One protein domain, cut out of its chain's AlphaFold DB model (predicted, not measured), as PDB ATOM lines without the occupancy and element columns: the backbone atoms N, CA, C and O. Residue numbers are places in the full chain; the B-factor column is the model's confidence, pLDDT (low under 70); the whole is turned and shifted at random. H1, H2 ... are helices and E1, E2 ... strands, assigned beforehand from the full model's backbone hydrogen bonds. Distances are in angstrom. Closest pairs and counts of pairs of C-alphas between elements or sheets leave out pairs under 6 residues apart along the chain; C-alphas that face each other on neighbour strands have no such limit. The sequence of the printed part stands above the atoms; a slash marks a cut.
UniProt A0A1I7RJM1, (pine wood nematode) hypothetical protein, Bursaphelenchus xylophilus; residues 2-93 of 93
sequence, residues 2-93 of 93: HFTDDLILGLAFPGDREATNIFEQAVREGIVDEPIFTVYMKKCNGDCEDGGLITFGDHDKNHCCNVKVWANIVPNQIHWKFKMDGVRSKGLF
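This is residues 2 to 93 of the 93 residues of the protein "(pine wood nematode) hypothetical protein" of Bursaphelenchus xylophilus (UniProt A0A1I7RJM1). Little regular structure: a two-stranded hairpin, E1 and E2, sits among long loops, with small helices H1 near the end of E2 and H2 near E1, and residues 2 to 8 and 85 to 93 sticking out. The printed part has 92 residues, 21 in named elements, in the order H1, E1, E2, H2; the class is mixed and the sheet antiparallel. It is loose, with a radius of gyration of the C-alphas of 16.7 A, spanning 50 by 37 by 32 A.

E1, residues 37 to 41, measures 13.1 A from C-alpha 37 at (9.455, 3.174, -29.330); E2, residues 52 to 56, 13.6 A. H1, residues 22 to 28, measures 9.8 A; H2, residues 61 to 64, 5.4 A, ending at C-alpha 64 (18.235, -2.488, -35.010).

The hairpin strands E1 and E2 are antiparallel at 178 degrees, with N 38 and O 55 within hydrogen-bond range at 2.8 A. The closest C-alphas of E1 and H2, Tyr 40 and Cys 64, are 6.5 A apart; those of H1 and E2, Phe 23 and Phe 56, 7.8 A. H1 and H2 are apart. In H1 every O i to N i+4 pair is within range; H2 is too short for one.

The farthest C-alphas, Glu 29 and Phe 93, are 52.4 A apart. The printed part has no cut and no long link. Residues 2 to 3, 17 to 19 and 91 to 93 have pLDDT under 70.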
ATOM      1  N   HIS A   2      11.236 -18.110 -13.114       49.50
ATOM      2  CA  HIS A   2      10.986 -17.063 -12.128       49.50
ATOM      3  C   HIS A   2      11.609 -15.798 -12.708       49.50
ATOM      4  O   HIS A   2      12.818 -15.763 -12.905       49.50
ATOM      5  N   PHE A   3      10.777 -14.825 -13.057       60.91
ATOM      6  CA  PHE A   3      11.245 -13.480 -13.360       60.91
ATOM      7  C   PHE A   3      11.376 -12.750 -12.022       60.91
ATOM      8  O   PHE A   3      10.509 -12.904 -11.162       60.91
ATOM      9  N   THR A   4      12.474 -12.027 -11.813       73.31
ATOM     10  CA  THR A   4      12.675 -11.193 -10.613       73.31
ATOM     11  C   THR A   4      11.981  -9.841 -10.732       73.31
ATOM     12  O   THR A   4      12.127  -9.008  -9.847       73.31
ATOM     13  N   ASP A   5      11.280  -9.600 -11.839       79.25
ATOM     14  CA  ASP A   5      10.584  -8.349 -12.085       79.25
ATOM     15  C   ASP A   5       9.421  -8.194 -11.102       79.25
ATOM     16  O   ASP A   5       8.520  -9.035 -11.036       79.25
ATOM     17  N   ASP A   6       9.427  -7.091 -10.362       87.00
ATOM     18  CA  ASP A   6       8.384  -6.789  -9.382       87.00
ATOM     19  C   ASP A   6       7.092  -6.270 -10.039       87.00
ATOM     20  O   ASP A   6       6.021  -6.316  -9.430       87.00
ATOM     21  N   LEU A   7       7.174  -5.736 -11.268       87.50
ATOM     22  CA  LEU A   7       6.096  -4.989 -11.926       87.50
ATOM     23  C   LEU A   7       6.090  -5.162 -13.451       87.50
ATOM     24  O   LEU A   7       7.094  -5.500 -14.072       87.50
ATOM     25  N   ILE A   8       4.941  -4.857 -14.061       88.81
ATOM     26  CA  ILE A   8       4.741  -4.862 -15.515       88.81
ATOM     27  C   ILE A   8       4.423  -3.445 -15.986       88.81
ATOM     28  O   ILE A   8       3.470  -2.827 -15.509       88.81
ATOM     29  N   LEU A   9       5.169  -2.966 -16.984       90.75
ATOM     30  CA  LEU A   9       4.879  -1.722 -17.692       90.75
ATOM     31  C   LEU A   9       4.218  -2.021 -19.045       90.75
ATOM     32  O   LEU A   9       4.870  -2.462 -19.989       90.75
ATOM     33  N   GLY A  10       2.906  -1.805 -19.142       90.38
ATOM     34  CA  GLY A  10       2.151  -2.035 -20.375       90.38
ATOM     35  C   GLY A  10       2.326  -0.908 -21.398       90.38
ATOM     36  O   GLY A  10       2.085   0.251 -21.077       90.38
ATOM     37  N   LEU A  11       2.678  -1.260 -22.640       93.25
ATOM     38  CA  LEU A  11       2.851  -0.332 -23.776       93.25
ATOM     39  C   LEU A  11       1.845  -0.592 -24.915       93.25
ATOM     40  O   LEU A  11       2.110  -0.309 -26.081       93.25
ATOM     41  N   ALA A  12       0.715  -1.219 -24.596       91.06
ATOM     42  CA  ALA A  12      -0.374  -1.485 -25.534       91.06
ATOM     43  C   ALA A  12      -1.194  -0.210 -25.807       91.06
ATOM     44  O   ALA A  12      -1.160   0.722 -25.002       91.06
ATOM     45  N   PHE A  13      -1.957  -0.184 -26.903       88.62
ATOM     46  CA  PHE A  13      -2.890   0.913 -27.164       88.62
ATOM     47  C   PHE A  13      -3.942   1.004 -26.041       88.62
ATOM     48  O   PHE A  13      -4.339  -0.025 -25.477       88.62
ATOM     49  N   PRO A  14      -4.422   2.211 -25.722       82.38
ATOM     50  CA  PRO A  14      -5.451   2.437 -24.732       82.38
ATOM     51  C   PRO A  14      -6.737   1.818 -25.269       82.38
ATOM     52  O   PRO A  14      -7.119   2.012 -26.423       82.38
ATOM     53  N   GLY A  15      -7.384   1.004 -24.440       76.44
ATOM     54  CA  GLY A  15      -8.749   0.569 -24.720       76.44
ATOM     55  C   GLY A  15      -9.751   1.666 -24.371       76.44
ATOM     56  O   GLY A  15      -9.383   2.807 -24.118       76.44
ATOM     57  N   ASP A  16     -11.013   1.283 -24.207       70.38
ATOM     58  CA  ASP A  16     -12.095   2.185 -23.773       70.38
ATOM     59  C   ASP A  16     -11.979   2.637 -22.298       70.38
ATOM     60  O   ASP A  16     -12.939   3.123 -21.701       70.38
ATOM     61  N   ARG A  17     -10.823   2.424 -21.658       62.69
ATOM     62  CA  ARG A  17     -10.560   2.836 -20.277       62.69
ATOM     63  C   ARG A  17      -9.926   4.224 -20.286       62.69
ATOM     64  O   ARG A  17      -9.070   4.503 -21.113       62.69
ATOM     65  N   GLU A  18     -10.281   5.050 -19.307       60.97
ATOM     66  CA  GLU A  18      -9.771   6.425 -19.156       60.97
ATOM     67  C   GLU A  18      -8.244   6.521 -18.954       60.97
ATOM     68  O   GLU A  18      -7.666   7.600 -19.083       60.97
ATOM     69  N   ALA A  19      -7.572   5.410 -18.640       67.94
ATOM     70  CA  ALA A  19      -6.135   5.377 -18.402       67.94
ATOM     71  C   ALA A  19      -5.347   5.169 -19.709       67.94
ATOM     72  O   ALA A  19      -5.389   4.093 -20.309       67.94
ATOM     73  N   THR A  20      -4.590   6.194 -20.105       82.94
ATOM     74  CA  THR A  20      -3.544   6.127 -21.140       82.94
ATOM     75  C   THR A  20      -2.259   5.531 -20.555       82.94
ATOM     76  O   THR A  20      -2.029   5.607 -19.344       82.94
ATOM     77  N   ASN A  21      -1.431   4.891 -21.382       89.94
ATOM     78  CA  ASN A  21      -0.153   4.353 -20.913       89.94
ATOM     79  C   ASN A  21       0.907   5.468 -20.783       89.94
ATOM     80  O   ASN A  21       0.747   6.568 -21.312       89.94
ATOM     81  N   ILE A  22       2.014   5.187 -20.083       91.75
ATOM     82  CA  ILE A  22       3.055   6.199 -19.828       91.75
ATOM     83  C   ILE A  22       3.696   6.742 -21.112       91.75
ATOM     84  O   ILE A  22       4.054   7.914 -21.178       91.75
ATOM     85  N   PHE A  23       3.835   5.902 -22.138       93.69
ATOM     86  CA  PHE A  23       4.462   6.293 -23.391       93.69
ATOM     87  C   PHE A  23       3.562   7.250 -24.176       93.69
ATOM     88  O   PHE A  23       4.014   8.297 -24.626       93.69
ATOM     89  N   GLU A  24       2.270   6.956 -24.266       92.75
ATOM     90  CA  GLU A  24       1.300   7.866 -24.870       92.75
ATOM     91  C   GLU A  24       1.188   9.190 -24.127       92.75
ATOM     92  O   GLU A  24       1.077  10.241 -24.758       92.75
ATOM     93  N   GLN A  25       1.257   9.160 -22.793       93.69
ATOM     94  CA  GLN A  25       1.304  10.382 -22.002       93.69
ATOM     95  C   GLN A  25       2.524  11.232 -22.374       93.69
ATOM     96  O   GLN A  25       2.373  12.437 -22.570       93.69
ATOM     97  N   ALA A  26       3.699  10.609 -22.511       95.00
ATOM     98  CA  ALA A  26       4.931  11.283 -22.910       95.00
ATOM     99  C   ALA A  26       4.853  11.851 -24.335       95.00
ATOM    100  O   ALA A  26       5.301  12.972 -24.568       95.00
ATOM    101  N   VAL A  27       4.226  11.129 -25.270       95.12
ATOM    102  CA  VAL A  27       3.936  11.637 -26.622       95.12
ATOM    103  C   VAL A  27       3.011  12.854 -26.557       95.12
ATOM    104  O   VAL A  27       3.293  13.876 -27.175       95.12
ATOM    105  N   ARG A  28       1.922  12.779 -25.779       94.19
ATOM    106  CA  ARG A  28       0.950  13.873 -25.629       94.19
ATOM    107  C   ARG A  28       1.559  15.126 -25.001       94.19
ATOM    108  O   ARG A  28       1.159  16.233 -25.347       94.19
ATOM    109  N   GLU A  29       2.494  14.947 -24.076       96.50
ATOM    110  CA  GLU A  29       3.205  16.036 -23.402       96.50
ATOM    111  C   GLU A  29       4.411  16.560 -24.198       96.50
ATOM    112  O   GLU A  29       5.021  17.541 -23.785       96.50
ATOM    113  N   GLY A  30       4.751  15.946 -25.339       96.44
ATOM    114  CA  GLY A  30       5.896  16.354 -26.159       96.44
ATOM    115  C   GLY A  30       7.251  16.078 -25.501       96.44
ATOM    116  O   GLY A  30       8.211  16.796 -25.757       96.44
ATOM    117  N   ILE A  31       7.323  15.069 -24.627       97.31
ATOM    118  CA  ILE A  31       8.559  14.658 -23.939       97.31
ATOM    119  C   ILE A  31       9.482  13.869 -24.880       97.31
ATOM    120  O   ILE A  31      10.697  13.882 -24.702       97.31
ATOM    121  N   VAL A  32       8.907  13.166 -25.858       96.69
ATOM    122  CA  VAL A  32       9.639  12.374 -26.856       96.69
ATOM    123  C   VAL A  32       9.608  13.060 -28.219       96.69
ATOM    124  O   VAL A  32       8.592  13.650 -28.584       96.69
ATOM    125  N   ASP A  33      10.704  12.945 -28.969       95.94
ATOM    126  CA  ASP A  33      10.849  13.591 -30.279       95.94
ATOM    127  C   ASP A  33       9.918  12.974 -31.338       95.94
ATOM    128  O   ASP A  33       9.247  13.692 -32.081       95.94
ATOM    129  N   GLU A  34       9.827  11.639 -31.381       96.31
ATOM    130  CA  GLU A  34       8.920  10.907 -32.270       96.31
ATOM    131  C   GLU A  34       7.921  10.022 -31.496       96.31
ATOM    132  O   GLU A  34       8.248   9.456 -30.450       96.31
ATOM    133  N   PRO A  35       6.691   9.811 -32.006       95.44
ATOM    134  CA  PRO A  35       5.681   8.968 -31.364       95.44
ATOM    135  C   PRO A  35       5.931   7.468 -31.605       95.44
ATOM    136  O   PRO A  35       5.025   6.720 -31.976       95.44
ATOM    137  N   ILE A  36       7.169   7.018 -31.399       94.69
ATOM    138  CA  ILE A  36       7.603   5.626 -31.554       94.69
ATOM    139  C   ILE A  36       8.406   5.141 -30.344       94.69
ATOM    140  O   ILE A  36       8.999   5.922 -29.599       94.69
ATOM    141  N   PHE A  37       8.465   3.824 -30.179       95.56
ATOM    142  CA  PHE A  37       9.455   3.174 -29.330       95.56
ATOM    143  C   PHE A  37      10.081   1.994 -30.073       95.56
ATOM    144  O   PHE A  37       9.415   1.297 -30.842       95.56
ATOM    145  N   THR A  38      11.367   1.764 -29.835       95.75
ATOM    146  CA  THR A  38      12.135   0.670 -30.432       95.75
ATOM    147  C   THR A  38      12.584  -0.288 -29.339       95.75
ATOM    148  O   THR A  38      13.112   0.145 -28.318       95.75
ATOM    149  N   VAL A  39      12.398  -1.592 -29.556       95.75
ATOM    150  CA  VAL A  39      12.838  -2.645 -28.630       95.75
ATOM    151  C   VAL A  39      13.935  -3.470 -29.292       95.75
ATOM    152  O   VAL A  39      13.685  -4.192 -30.256       95.75
ATOM    153  N   TYR A  40      15.143  -3.386 -28.747       94.69
ATOM    154  CA  TYR A  40      16.249  -4.277 -29.058       94.69
ATOM    155  C   TYR A  40      16.369  -5.329 -27.955       94.69
ATOM    156  O   TYR A  40      16.540  -4.995 -26.787       94.69
ATOM    157  N   MET A  41      16.300  -6.606 -28.325       93.00
ATOM    158  CA  MET A  41      16.562  -7.718 -27.411       93.00
ATOM    159  C   MET A  41      17.835  -8.424 -27.849       93.00
ATOM    160  O   MET A  41      17.921  -8.943 -28.969       93.00
ATOM    161  N   LYS A  42      18.825  -8.465 -26.960       91.31
ATOM    162  CA  LYS A  42      20.092  -9.128 -27.240       91.31
ATOM    163  C   LYS A  42      19.909 -10.632 -27.114       91.31
ATOM    164  O   LYS A  42      19.462 -11.145 -26.091       91.31
ATOM    165  N   LYS A  43      20.266 -11.372 -28.165       89.50
ATOM    166  CA  LYS A  43      20.228 -12.834 -28.108       89.50
ATOM    167  C   LYS A  43      21.325 -13.335 -27.168       89.50
ATOM    168  O   LYS A  43      22.507 -13.118 -27.420       89.50
ATOM    169  N   CYS A  44      20.905 -14.056 -26.140       85.69
ATOM    170  CA  CYS A  44      21.746 -14.582 -25.077       85.69
ATOM    171  C   CYS A  44      21.526 -16.097 -24.925       85.69
ATOM    172  O   CYS A  44      20.399 -16.566 -25.078       85.69
ATOM    173  N   ASN A  45      22.579 -16.862 -24.618       80.19
ATOM    174  CA  ASN A  45      22.484 -18.292 -24.291       80.19
ATOM    175  C   ASN A  45      22.737 -18.501 -22.787       80.19
ATOM    176  O   ASN A  45      23.753 -19.080 -22.409       80.19
ATOM    177  N   GLY A  46      21.837 -18.000 -21.940       78.31
ATOM    178  CA  GLY A  46      21.959 -18.059 -20.481       78.31
ATOM    179  C   GLY A  46      21.707 -16.695 -19.852       78.31
ATOM    180  O   GLY A  46      20.814 -15.979 -20.305       78.31
ATOM    181  N   ASP A  47      22.510 -16.344 -18.852       77.50
ATOM    182  CA  ASP A  47      22.466 -15.032 -18.213       77.50
ATOM    183  C   ASP A  47      23.398 -14.060 -18.943       77.50
ATOM    184  O   ASP A  47      24.560 -14.367 -19.218       77.50
ATOM    185  N   CYS A  48      22.877 -12.880 -19.263       78.12
ATOM    186  CA  CYS A  48      23.636 -11.784 -19.847       78.12
ATOM    187  C   CYS A  48      23.428 -10.540 -18.991       78.12
ATOM    188  O   CYS A  48      22.291 -10.198 -18.680       78.12
ATOM    189  N   GLU A  49      24.517  -9.848 -18.644       84.00
ATOM    190  CA  GLU A  49      24.449  -8.573 -17.911       84.00
ATOM    191  C   GLU A  49      23.696  -7.497 -18.708       84.00
ATOM    192  O   GLU A  49      22.999  -6.665 -18.140       84.00
ATOM    193  N   ASP A  50      23.811  -7.549 -20.036       87.88
ATOM    194  CA  ASP A  50      23.087  -6.702 -20.978       87.88
ATOM    195  C   ASP A  50      22.065  -7.552 -21.747       87.88
ATOM    196  O   ASP A  50      22.436  -8.391 -22.576       87.88
ATOM    197  N   GLY A  51      20.781  -7.350 -21.443       88.88
ATOM    198  CA  GLY A  51      19.659  -8.051 -22.072       88.88
ATOM    199  C   GLY A  51      19.080  -7.349 -23.305       88.88
ATOM    200  O   GLY A  51      18.324  -7.964 -24.063       88.88
ATOM    201  N   GLY A  52      19.430  -6.083 -23.544       93.00
ATOM    202  CA  GLY A  52      18.828  -5.267 -24.594       93.00
ATOM    203  C   GLY A  52      18.541  -3.826 -24.173       93.00
ATOM    204  O   GLY A  52      18.974  -3.359 -23.124       93.00
ATOM    205  N   LEU A  53      17.792  -3.120 -25.020       95.00
ATOM    206  CA  LEU A  53      17.510  -1.694 -24.882       95.00
ATOM    207  C   LEU A  53      16.096  -1.373 -25.380       95.00
ATOM    208  O   LEU A  53      15.679  -1.842 -26.440       95.00
ATOM    209  N   ILE A  54      15.377  -0.529 -24.638       95.69
ATOM    210  CA  ILE A  54      14.149   0.117 -25.110       95.69
ATOM    211  C   ILE A  54      14.463   1.598 -25.320       95.69
ATOM    212  O   ILE A  54      14.870   2.280 -24.382       95.69
ATOM    213  N   THR A  55      14.271   2.085 -26.543       96.12
ATOM    214  CA  THR A  55      14.427   3.502 -26.902       96.12
ATOM    215  C   THR A  55      13.046   4.112 -27.104       96.12
ATOM    216  O   THR A  55      12.275   3.607 -27.916       96.12
ATOM    217  N   PHE A  56      12.731   5.188 -26.389       96.50
ATOM    218  CA  PHE A  56      11.522   5.984 -26.606       96.50
ATOM    219  C   PHE A  56      11.881   7.230 -27.413       96.50
ATOM    220  O   PHE A  56      12.855   7.898 -27.080       96.50
ATOM    221  N   GLY A  57      11.100   7.551 -28.442       96.19
ATOM    222  CA  GLY A  57      11.271   8.795 -29.192       96.19
ATOM    223  C   GLY A  57      12.155   8.734 -30.431       96.19
ATOM    224  O   GLY A  57      12.262   9.749 -31.103       96.19
ATOM    225  N   ASP A  58      12.768   7.590 -30.750       94.69
ATOM    226  CA  ASP A  58      13.602   7.438 -31.949       94.69
ATOM    227  C   ASP A  58      13.702   5.965 -32.388       94.69
ATOM    228  O   ASP A  58      13.422   5.007 -31.650       94.69
ATOM    229  N   HIS A  59      14.138   5.789 -33.627       93.62
ATOM    230  CA  HIS A  59      14.601   4.535 -34.179       93.62
ATOM    231  C   HIS A  59      16.015   4.227 -33.684       93.62
ATOM    232  O   HIS A  59      16.972   4.926 -34.018       93.62
ATOM    233  N   ASP A  60      16.182   3.106 -32.983       93.81
ATOM    234  CA  ASP A  60      17.507   2.626 -32.583       93.81
ATOM    235  C   ASP A  60      18.295   2.070 -33.785       93.81
ATOM    236  O   ASP A  60      18.364   0.863 -34.039       93.81
ATOM    237  N   LYS A  61      18.903   2.974 -34.553       92.94
ATOM    238  CA  LYS A  61      19.705   2.635 -35.737       92.94
ATOM    239  C   LYS A  61      21.015   1.931 -35.376       92.94
ATOM    240  O   LYS A  61      21.578   1.258 -36.239       92.94
ATOM    241  N   ASN A  62      21.475   2.061 -34.130       93.75
ATOM    242  CA  ASN A  62      22.721   1.461 -33.660       93.75
ATOM    243  C   ASN A  62      22.566  -0.048 -33.448       93.75
ATOM    244  O   ASN A  62      23.450  -0.808 -33.844       93.75
ATOM    245  N   HIS A  63      21.436  -0.490 -32.885       92.94
ATOM    246  CA  HIS A  63      21.209  -1.908 -32.585       92.94
ATOM    247  C   HIS A  63      20.255  -2.611 -33.568       92.94
ATOM    248  O   HIS A  63      20.427  -3.802 -33.836       92.94
ATOM    249  N   CYS A  64      19.271  -1.903 -34.141       86.56
ATOM    250  CA  CYS A  64      18.235  -2.488 -35.010       86.56
ATOM    251  C   CYS A  64      18.443  -2.224 -36.514       86.56
ATOM    252  O   CYS A  64      17.675  -2.741 -37.334       86.56
ATOM    253  N   CYS A  65      19.490  -1.478 -36.895       83.94
ATOM    254  CA  CYS A  65      19.709  -0.969 -38.256       83.94
ATOM    255  C   CYS A  65      18.519  -0.114 -38.756       83.94
ATOM    256  O   CYS A  65      17.651   0.302 -37.993       83.94
ATOM    257  N   ASN A  66      18.468   0.167 -40.062       87.69
ATOM    258  CA  ASN A  66      17.319   0.839 -40.674       87.69
ATOM    259  C   ASN A  66      16.075  -0.063 -40.679       87.69
ATOM    260  O   ASN A  66      16.179  -1.277 -40.887       87.69
ATOM    261  N   VAL A  67      14.893   0.547 -40.535       85.81
ATOM    262  CA  VAL A  67      13.605  -0.152 -40.635       85.81
ATOM    263  C   VAL A  67      13.491  -0.855 -41.985       85.81
ATOM    264  O   VAL A  67      13.589  -0.233 -43.041       85.81
ATOM    265  N   LYS A  68      13.284  -2.174 -41.946       83.12
ATOM    266  CA  LYS A  68      13.233  -3.017 -43.151       83.12
ATOM    267  C   LYS A  68      11.829  -3.153 -43.734       83.12
ATOM    268  O   LYS A  68      11.692  -3.351 -44.934       83.12
ATOM    269  N   VAL A  69      10.801  -3.106 -42.888       91.06
ATOM    270  CA  VAL A  69       9.404  -3.313 -43.282       91.06
ATOM    271  C   VAL A  69       8.467  -2.688 -42.255       91.06
ATOM    272  O   VAL A  69       8.761  -2.701 -41.060       91.06
ATOM    273  N   TRP A  70       7.327  -2.190 -42.729       92.94
ATOM    274  CA  TRP A  70       6.198  -1.772 -41.908       92.94
ATOM    275  C   TRP A  70       5.017  -2.706 -42.153       92.94
ATOM    276  O   TRP A  70       4.741  -3.078 -43.295       92.94
ATOM    277  N   ALA A  71       4.313  -3.073 -41.085       94.56
ATOM    278  CA  ALA A  71       3.073  -3.829 -41.162       94.56
ATOM    279  C   ALA A  71       1.928  -2.972 -40.623       94.56
ATOM    280  O   ALA A  71       2.038  -2.388 -39.546       94.56
ATOM    281  N   ASN A  72       0.822  -2.914 -41.365       95.25
ATOM    282  CA  ASN A  72      -0.357  -2.180 -40.921       95.25
ATOM    283  C   ASN A  72      -1.005  -2.893 -39.728       95.25
ATOM    284  O   ASN A  72      -1.256  -4.103 -39.773       95.25
ATOM    285  N   ILE A  73      -1.299  -2.122 -38.683       94.56
ATOM    286  CA  ILE A  73      -2.032  -2.602 -37.513       94.56
ATOM    287  C   ILE A  73      -3.487  -2.877 -37.898       94.56
ATOM    288  O   ILE A  73      -4.095  -2.147 -38.683       94.56
ATOM    289  N   VAL A  74      -4.055  -3.947 -37.343       94.75
ATOM    290  CA  VAL A  74      -5.485  -4.240 -37.472       94.75
ATOM    291  C   VAL A  74      -6.273  -3.167 -36.700       94.75
ATOM    292  O   VAL A  74      -6.040  -3.028 -35.499       94.75
ATOM    293  N   PRO A  75      -7.203  -2.425 -37.334       91.25
ATOM    294  CA  PRO A  75      -7.946  -1.352 -36.670       91.25
ATOM    295  C   PRO A  75      -8.749  -1.826 -35.454       91.25
ATOM    296  O   PRO A  75      -9.171  -2.983 -35.392       91.25
ATOM    297  N   ASN A  76      -9.028  -0.906 -34.524       87.81
ATOM    298  CA  ASN A  76      -9.847  -1.147 -33.328       87.81
ATOM    299  C   ASN A  76      -9.321  -2.310 -32.465       87.81
ATOM    300  O   ASN A  76     -10.085  -3.163 -32.010       87.81
ATOM    301  N   GLN A  77      -8.001  -2.405 -32.295       87.94
ATOM    302  CA  GLN A  77      -7.357  -3.385 -31.423       87.94
ATOM    303  C   GLN A  77      -6.522  -2.660 -30.371       87.94
ATOM    304  O   GLN A  77      -5.840  -1.692 -30.684       87.94
ATOM    305  N   ILE A  78      -6.518  -3.185 -29.145       88.88
ATOM    306  CA  ILE A  78      -5.648  -2.674 -28.076       88.88
ATOM    307  C   ILE A  78      -4.206  -3.203 -28.186       88.88
ATOM    308  O   ILE A  78      -3.281  -2.659 -27.602       88.88
ATOM    309  N   HIS A  79      -3.993  -4.282 -28.943       91.50
ATOM    310  CA  HIS A  79      -2.693  -4.938 -29.086       91.50
ATOM    311  C   HIS A  79      -1.944  -4.445 -30.328       91.50
ATOM    312  O   HIS A  79      -2.565  -4.121 -31.340       91.50
ATOM    313  N   TRP A  80      -0.610  -4.536 -30.299       94.00
ATOM    314  CA  TRP A  80       0.267  -4.407 -31.472       94.00
ATOM    315  C   TRP A  80       0.091  -5.597 -32.429       94.00
ATOM    316  O   TRP A  80       0.934  -6.487 -32.527       94.00
ATOM    317  N   LYS A  81      -1.064  -5.652 -33.095       95.06
ATOM    318  CA  LYS A  81      -1.518  -6.783 -33.907       95.06
ATOM    319  C   LYS A  81      -1.511  -6.430 -35.386       95.06
ATOM    320  O   LYS A  81      -2.156  -5.474 -35.801       95.06
ATOM    321  N   PHE A  82      -0.872  -7.271 -36.189       95.38
ATOM    322  CA  PHE A  82      -0.822  -7.162 -37.647       95.38
ATOM    323  C   PHE A  82      -1.097  -8.523 -38.304       95.38
ATOM    324  O   PHE A  82      -1.036  -9.569 -37.653       95.38
ATOM    325  N   LYS A  83      -1.440  -8.516 -39.596       95.56
ATOM    326  CA  LYS A  83      -1.675  -9.742 -40.373       95.56
ATOM    327  C   LYS A  83      -0.340 -10.367 -40.794       95.56
ATOM    328  O   LYS A  83       0.529  -9.672 -41.308       95.56
ATOM    329  N   MET A  84      -0.222 -11.683 -40.638       94.31
ATOM    330  CA  MET A  84       0.875 -12.490 -41.175       94.31
ATOM    331  C   MET A  84       0.319 -13.433 -42.246       94.31
ATOM    332  O   MET A  84      -0.675 -14.113 -42.001       94.31
ATOM    333  N   ASP A  85       0.945 -13.473 -43.423       93.88
ATOM    334  CA  ASP A  85       0.425 -14.249 -44.561       93.88
ATOM    335  C   ASP A  85       0.713 -15.753 -44.466       93.88
ATOM    336  O   ASP A  85      -0.019 -16.563 -45.029       93.88
ATOM    337  N   GLY A  86       1.757 -16.154 -43.739       92.75
ATOM    338  CA  GLY A  86       2.082 -17.562 -43.542       92.75
ATOM    339  C   GLY A  86       3.370 -17.779 -42.758       92.75
ATOM    340  O   GLY A  86       4.133 -16.847 -42.509       92.75
ATOM    341  N   VAL A  87       3.615 -19.033 -42.382       93.31
ATOM    342  CA  VAL A  87       4.817 -19.478 -41.663       93.31
ATOM    343  C   VAL A  87       5.498 -20.573 -42.477       93.31
ATOM    344  O   VAL A  87       4.829 -21.437 -43.039       93.31
ATOM    345  N   ARG A  88       6.832 -20.555 -42.533       92.25
ATOM    346  CA  ARG A  88       7.633 -21.600 -43.180       92.25
ATOM    347  C   ARG A  88       8.463 -22.343 -42.139       92.25
ATOM    348  O   ARG A  88       9.149 -21.711 -41.344       92.25
ATOM    349  N   SER A  89       8.450 -23.672 -42.204       90.88
ATOM    350  CA  SER A  89       9.336 -24.542 -41.427       90.88
ATOM    351  C   SER A  89      10.218 -25.359 -42.369       90.88
ATOM    352  O   SER A  89       9.735 -25.879 -43.376       90.88
ATOM    353  N   LYS A  90      11.516 -25.467 -42.062       78.00
ATOM    354  CA  LYS A  90      12.425 -26.366 -42.788       78.00
ATOM    355  C   LYS A  90      12.037 -27.811 -42.446       78.00
ATOM    356  O   LYS A  90      12.316 -28.263 -41.342       78.00
ATOM    357  N   GLY A  91      11.372 -28.496 -43.376       63.69
ATOM    358  CA  GLY A  91      10.898 -29.882 -43.227       63.69
ATOM    359  C   GLY A  91       9.589 -30.187 -43.967       63.69
ATOM    360  O   GLY A  91       9.275 -31.346 -44.203       63.69
ATOM    361  N   LEU A  92       8.844 -29.155 -44.367       55.31
ATOM    362  CA  LEU A  92       7.716 -29.246 -45.298       55.31
ATOM    363  C   LEU A  92       8.163 -28.646 -46.632       55.31
ATOM    364  O   LEU A  92       7.864 -27.483 -46.855       55.31
ATOM    365  N   PHE A  93       8.988 -29.379 -47.389       50.47
ATOM    366  CA  PHE A  93       9.250 -29.373 -48.846       50.47
ATOM    367  C   PHE A  93      10.491 -30.234 -49.105       50.47
ATOM    368  O   PHE A  93      11.519 -29.981 -48.432       50.47
TER     369      PHE A  93